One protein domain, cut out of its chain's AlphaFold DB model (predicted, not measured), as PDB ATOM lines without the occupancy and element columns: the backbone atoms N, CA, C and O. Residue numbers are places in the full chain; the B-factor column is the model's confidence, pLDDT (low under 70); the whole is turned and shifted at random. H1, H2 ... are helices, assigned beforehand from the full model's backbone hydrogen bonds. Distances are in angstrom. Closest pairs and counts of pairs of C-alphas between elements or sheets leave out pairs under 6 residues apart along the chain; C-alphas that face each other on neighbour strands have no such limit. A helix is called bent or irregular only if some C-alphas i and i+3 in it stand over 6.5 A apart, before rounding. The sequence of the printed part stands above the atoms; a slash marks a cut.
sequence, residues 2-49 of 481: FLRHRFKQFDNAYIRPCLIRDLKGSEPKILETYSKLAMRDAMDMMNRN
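This is residues 2 to 49 of the 481 residues of the protein "Sodium/hydrogen exchanger 5" of Orchesella cincta (UniProt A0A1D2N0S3). Two helices, H1 and H2, stand as the arms of a wide, open V, joined at its base by the stretch of residues 20 to 28, with nothing packed between the arms. The printed part has 48 residues with two named helices, H1 then H2 along the chain, and no named strand, and its class is all helix. It is extended, with a radius of gyration of the C-alphas of 18.6 A, and flat, spanning 52 by 28 by 11 A along its three main axes.

H1 runs from Phe 2, with its C-alpha at (38.432, 17.955, 160.164), to Leu 19, 24.2 A from first to last C-alpha. It has a kink of 37 degrees near residue 12. H1 is irregular, but only just: C-alphas 13 and 16 are 6.8 A apart. H2, the longest helix by residues, has residues 29 to 48 and measures 27.1 A from first to last C-alpha. It begins with C-alpha 29 at (21.787, 48.630, 178.784) and ends with C-alpha 48 at (-0.681, 37.679, 189.373).

H1 and H2 are apart, with no C-alpha of the one within 8 A of the other. A short link of 9 residues joins them. In H2 every O i to N i+4 pair is within hydrogen-bond range, and in H1 11 of 14 are.

The two C-alphas farthest apart are those of Phe 2 and Arg 48, at 52.7 A. Residues 2 to 49 stand free: no C-alphas 8 or more residues apart along the chain come within 10 A of each other. The printed part has no cut and no long link. The mean pLDDT of the printed part is 75.1, and 15 residues are under 70, namely residue 2, residues 17 to 29 and residue 49.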
ATOM      1  N   PHE A   2      37.530  16.797 160.346       66.75
ATOM      2  CA  PHE A   2      38.432  17.955 160.164       66.75
ATOM      3  C   PHE A   2      37.855  19.209 159.483       66.75
ATOM      4  O   PHE A   2      38.168  20.320 159.909       66.75
ATOM      5  N   LEU A   3      36.996  19.067 158.465       72.12
ATOM      6  CA  LEU A   3      36.463  20.215 157.717       72.12
ATOM      7  C   LEU A   3      35.655  21.177 158.611       72.12
ATOM      8  O   LEU A   3      35.828  22.389 158.523       72.12
ATOM      9  N   ARG A   4      34.865  20.640 159.557       77.81
ATOM     10  CA  ARG A   4      34.105  21.426 160.551       77.81
ATOM     11  C   ARG A   4      35.027  22.169 161.528       77.81
ATOM     12  O   ARG A   4      34.673  23.249 161.989       77.81
ATOM     13  N   HIS A   5      36.211  21.622 161.818       80.31
ATOM     14  CA  HIS A   5      37.212  22.273 162.665       80.31
ATOM     15  C   HIS A   5      37.890  23.443 161.939       80.31
ATOM     16  O   HIS A   5      37.898  24.553 162.467       80.31
ATOM     17  N   ARG A   6      38.355  23.236 160.694       77.88
ATOM     18  CA  ARG A   6      38.890  24.320 159.847       77.88
ATOM     19  C   ARG A   6      37.858  25.424 159.611       77.88
ATOM     20  O   ARG A   6      38.197  26.593 159.754       77.88
ATOM     21  N   PHE A   7      36.601  25.073 159.328       83.38
ATOM     22  CA  PHE A   7      35.533  26.063 159.169       83.38
ATOM     23  C   PHE A   7      35.285  26.855 160.461       83.38
ATOM     24  O   PHE A   7      35.230  28.077 160.413       83.38
ATOM     25  N   LYS A   8      35.231  26.198 161.634       81.38
ATOM     26  CA  LYS A   8      35.098  26.889 162.930       81.38
ATOM     27  C   LYS A   8      36.284  27.823 163.217       81.38
ATOM     28  O   LYS A   8      36.075  28.898 163.771       81.38
ATOM     29  N   GLN A   9      37.508  27.449 162.842       78.56
ATOM     30  CA  GLN A   9      38.679  28.327 162.962       78.56
ATOM     31  C   GLN A   9      38.581  29.539 162.020       78.56
ATOM     32  O   GLN A   9      38.766  30.665 162.471       78.56
ATOM     33  N   PHE A  10      38.225  29.328 160.749       81.69
ATOM     34  CA  PHE A  10      38.056  30.398 159.759       81.69
ATOM     35  C   PHE A  10      36.931  31.378 160.135       81.69
ATOM     36  O   PHE A  10      37.112  32.592 160.071       81.69
ATOM     37  N   ASP A  11      35.799  30.853 160.607       82.19
ATOM     38  CA  ASP A  11      34.681  31.626 161.152       82.19
ATOM     39  C   ASP A  11      35.135  32.541 162.302       82.19
ATOM     40  O   ASP A  11      34.937  33.753 162.244       82.19
ATOM     41  N   ASN A  12      35.839  32.000 163.304       75.44
ATOM     42  CA  ASN A  12      36.328  32.800 164.434       75.44
ATOM     43  C   ASN A  12      37.440  33.797 164.058       75.44
ATOM     44  O   ASN A  12      37.509  34.860 164.668       75.44
ATOM     45  N   ALA A  13      38.294  33.478 163.082       78.19
ATOM     46  CA  ALA A  13      39.429  34.322 162.701       78.19
ATOM     47  C   ALA A  13      39.073  35.439 161.702       78.19
ATOM     48  O   ALA A  13      39.701  36.494 161.736       78.19
ATOM     49  N   TYR A  14      38.086  35.225 160.823       77.75
ATOM     50  CA  TYR A  14      37.809  36.131 159.699       77.75
ATOM     51  C   TYR A  14      36.344  36.561 159.580       77.75
ATOM     52  O   TYR A  14      36.089  37.725 159.280       77.75
ATOM     53  N   ILE A  15      35.375  35.674 159.841       76.69
ATOM     54  CA  ILE A  15      33.946  36.007 159.686       76.69
ATOM     55  C   ILE A  15      33.452  36.803 160.899       76.69
ATOM     56  O   ILE A  15      32.958  37.921 160.745       76.69
ATOM     57  N   ARG A  16      33.644  36.283 162.118       72.62
ATOM     58  CA  ARG A  16      33.207  36.945 163.358       72.62
ATOM     59  C   ARG A  16      33.842  38.321 163.566       72.62
ATOM     60  O   ARG A  16      33.079  39.230 163.860       72.62
ATOM     61  N   PRO A  17      35.151  38.557 163.345       69.56
ATOM     62  CA  PRO A  17      35.718  39.902 163.475       69.56
ATOM     63  C   PRO A  17      35.258  40.876 162.380       69.56
ATOM     64  O   PRO A  17      35.481  42.077 162.504       69.56
ATOM     65  N   CYS A  18      34.625  40.387 161.303       67.38
ATOM     66  CA  CYS A  18      34.039  41.236 160.266       67.38
ATOM     67  C   CYS A  18      32.551  41.536 160.491       67.38
ATOM     68  O   CYS A  18      32.143  42.661 160.216       67.38
ATOM     69  N   LEU A  19      31.766  40.581 161.005       67.56
ATOM     70  CA  LEU A  19      30.352  40.781 161.368       67.56
ATOM     71  C   LEU A  19      30.181  41.445 162.742       67.56
ATOM     72  O   LEU A  19      29.301  42.278 162.921       67.56
ATOM     73  N   ILE A  20      31.019  41.076 163.709       68.19
ATOM     74  CA  ILE A  20      30.972  41.506 165.112       68.19
ATOM     75  C   ILE A  20      32.114  42.502 165.365       68.19
ATOM     76  O   ILE A  20      32.932  42.333 166.273       68.19
ATOM     77  N   ARG A  21      32.207  43.533 164.517       59.56
ATOM     78  CA  ARG A  21      33.143  44.640 164.743       59.56
ATOM     79  C   ARG A  21      32.737  45.395 166.012       59.56
ATOM     80  O   ARG A  21      31.686  46.020 166.066       59.56
ATOM     81  N   ASP A  22      33.607  45.306 167.013       56.31
ATOM     82  CA  ASP A  22      33.688  46.188 168.180       56.31
ATOM     83  C   ASP A  22      32.522  46.179 169.190       56.31
ATOM     84  O   ASP A  22      32.197  47.199 169.797       56.31
ATOM     85  N   LEU A  23      32.033  44.985 169.560       54.88
ATOM     86  CA  LEU A  23      31.416  44.767 170.886       54.88
ATOM     87  C   LEU A  23      32.476  44.719 172.012       54.88
ATOM     88  O   LEU A  23      32.587  43.752 172.760       54.88
ATOM     89  N   LYS A  24      33.287  45.782 172.106       55.84
ATOM     90  CA  LYS A  24      34.193  46.077 173.236       55.84
ATOM     91  C   LYS A  24      33.677  47.198 174.150       55.84
ATOM     92  O   LYS A  24      34.297  47.474 175.174       55.84
ATOM     93  N   GLY A  25      32.563  47.838 173.793       54.22
ATOM     94  CA  GLY A  25      31.778  48.634 174.735       54.22
ATOM     95  C   GLY A  25      31.034  47.733 175.723       54.22
ATOM     96  O   GLY A  25      30.778  46.567 175.423       54.22
ATOM     97  N   SER A  26      30.679  48.271 176.891       59.31
ATOM     98  CA  SER A  26      29.794  47.585 177.838       59.31
ATOM     99  C   SER A  26      28.479  47.191 177.167       59.31
ATOM    100  O   SER A  26      27.997  47.911 176.288       59.31
ATOM    101  N   GLU A  27      27.896  46.066 177.595       56.28
ATOM    102  CA  GLU A  27      26.626  45.572 177.056       56.28
ATOM    103  C   GLU A  27      25.596  46.714 176.990       56.28
ATOM    104  O   GLU A  27      25.423  47.444 177.977       56.28
ATOM    105  N   PRO A  28      24.942  46.938 175.834       68.75
ATOM    106  CA  PRO A  28      24.017  48.047 175.701       68.75
ATOM    107  C   PRO A  28      22.879  47.818 176.687       68.75
ATOM    108  O   PRO A  28      22.155  46.829 176.574       68.75
ATOM    109  N   LYS A  29      22.714  48.747 177.640       68.50
ATOM    110  CA  LYS A  29      21.787  48.630 178.784       68.50
ATOM    111  C   LYS A  29      20.373  48.202 178.391       68.50
ATOM    112  O   LYS A  29      19.703  47.586 179.198       68.50
ATOM    113  N   ILE A  30      19.962  48.469 177.151       74.44
ATOM    114  CA  ILE A  30      18.735  47.974 176.511       74.44
ATOM    115  C   ILE A  30      18.570  46.449 176.674       74.44
ATOM    116  O   ILE A  30      17.502  46.012 177.092       74.44
ATOM    117  N   LEU A  31      19.609  45.644 176.411       79.44
ATOM    118  CA  LEU A  31      19.574  44.180 176.565       79.44
ATOM    119  C   LEU A  31      19.496  43.759 178.038       79.44
ATOM    120  O   LEU A  31      18.722  42.871 178.387       79.44
ATOM    121  N   GLU A  32      20.244  44.435 178.914       81.50
ATOM    122  CA  GLU A  32      20.204  44.209 180.362       81.50
ATOM    123  C   GLU A  32      18.812  44.539 180.935       81.50
ATOM    124  O   GLU A  32      18.247  43.759 181.702       81.50
ATOM    125  N   THR A  33      18.217  45.663 180.523       84.94
ATOM    126  CA  THR A  33      16.858  46.062 180.910       84.94
ATOM    127  C   THR A  33      15.797  45.164 180.298       84.94
ATOM    128  O   THR A  33      14.835  44.862 180.986       84.94
ATOM    129  N   TYR A  34      15.972  44.688 179.062       85.12
ATOM    130  CA  TYR A  34      15.056  43.733 178.437       85.12
ATOM    131  C   TYR A  34      15.071  42.394 179.181       85.12
ATOM    132  O   TYR A  34      14.017  41.877 179.526       85.12
ATOM    133  N   SER A  35      16.255  41.879 179.520       86.94
ATOM    134  CA  SER A  35      16.417  40.673 180.340       86.94
ATOM    135  C   SER A  35      15.780  40.835 181.729       86.94
ATOM    136  O   SER A  35      15.018  39.978 182.181       86.94
ATOM    137  N   LYS A  36      16.009  41.981 182.389       86.75
ATOM    138  CA  LYS A  36      15.397  42.312 183.686       86.75
ATOM    139  C   LYS A  36      13.879  42.487 183.611       86.75
ATOM    140  O   LYS A  36      13.200  42.058 184.539       86.75
ATOM    141  N   LEU A  37      13.349  43.080 182.540       89.19
ATOM    142  CA  LEU A  37      11.909  43.201 182.295       89.19
ATOM    143  C   LEU A  37      11.289  41.831 182.020       89.19
ATOM    144  O   LEU A  37      10.378  41.456 182.735       89.19
ATOM    145  N   ALA A  38      11.844  41.027 181.112       88.88
ATOM    146  CA  ALA A  38      11.333  39.690 180.808       88.88
ATOM    147  C   ALA A  38      11.314  38.763 182.041       88.88
ATOM    148  O   ALA A  38      10.319  38.081 182.287       88.88
ATOM    149  N   MET A  39      12.370  38.770 182.867       88.06
ATOM    150  CA  MET A  39      12.374  38.029 184.137       88.06
ATOM    151  C   MET A  39      11.364  38.593 185.144       88.06
ATOM    152  O   MET A  39      10.687  37.820 185.822       88.06
ATOM    153  N   ARG A  40      11.239  39.924 185.240       88.62
ATOM    154  CA  ARG A  40      10.243  40.572 186.101       88.62
ATOM    155  C   ARG A  40       8.825  40.218 185.667       88.62
ATOM    156  O   ARG A  40       8.022  39.879 186.525       88.62
ATOM    157  N   ASP A  41       8.525  40.281 184.378       88.62
ATOM    158  CA  ASP A  41       7.195  40.046 183.827       88.62
ATOM    159  C   ASP A  41       6.805  38.570 183.959       88.62
ATOM    160  O   ASP A  41       5.679  38.286 184.353       88.62
ATOM    161  N   ALA A  42       7.743  37.631 183.787       82.00
ATOM    162  CA  ALA A  42       7.518  36.217 184.101       82.00
ATOM    163  C   ALA A  42       7.202  35.985 185.596       82.00
ATOM    164  O   ALA A  42       6.287  35.227 185.933       82.00
ATOM    165  N   MET A  43       7.907  36.666 186.509       86.31
ATOM    166  CA  MET A  43       7.603  36.620 187.947       86.31
ATOM    167  C   MET A  43       6.264  37.296 188.276       86.31
ATOM    168  O   MET A  43       5.485  36.756 189.056       86.31
ATOM    169  N   ASP A  44       5.962  38.444 187.670       83.88
ATOM    170  CA  ASP A  44       4.691  39.152 187.826       83.88
ATOM    171  C   ASP A  44       3.522  38.328 187.240       83.88
ATOM    172  O   ASP A  44       2.441  38.349 187.817       83.88
ATOM    173  N   MET A  45       3.706  37.562 186.157       78.50
ATOM    174  CA  MET A  45       2.703  36.624 185.620       78.50
ATOM    175  C   MET A  45       2.400  35.494 186.610       78.50
ATOM    176  O   MET A  45       1.233  35.221 186.891       78.50
ATOM    177  N   MET A  46       3.439  34.881 187.188       74.81
ATOM    178  CA  MET A  46       3.297  33.858 188.229       74.81
ATOM    179  C   MET A  46       2.602  34.426 189.482       74.81
ATOM    180  O   MET A  46       1.651  33.836 189.992       74.81
ATOM    181  N   ASN A  47       3.012  35.615 189.933       79.75
ATOM    182  CA  ASN A  47       2.482  36.267 191.135       79.75
ATOM    183  C   ASN A  47       1.088  36.894 190.943       79.75
ATOM    184  O   ASN A  47       0.359  37.060 191.920       79.75
ATOM    185  N   ARG A  48       0.688  37.236 189.710       72.69
ATOM    186  CA  ARG A  48      -0.681  37.679 189.373       72.69
ATOM    187  C   ARG A  48      -1.674  36.523 189.301       72.69
ATOM    188  O   ARG A  48      -2.874  36.779 189.331       72.69
ATOM    189  N   ASN A  49      -1.204  35.274 189.240       54.12
ATOM    190  CA  ASN A  49      -2.067  34.100 189.184       54.12
ATOM    191  C   ASN A  49      -1.760  33.055 190.283       54.12
ATOM    192  O   ASN A  49      -1.512  31.891 189.967       54.12
TER     193      ASN A  49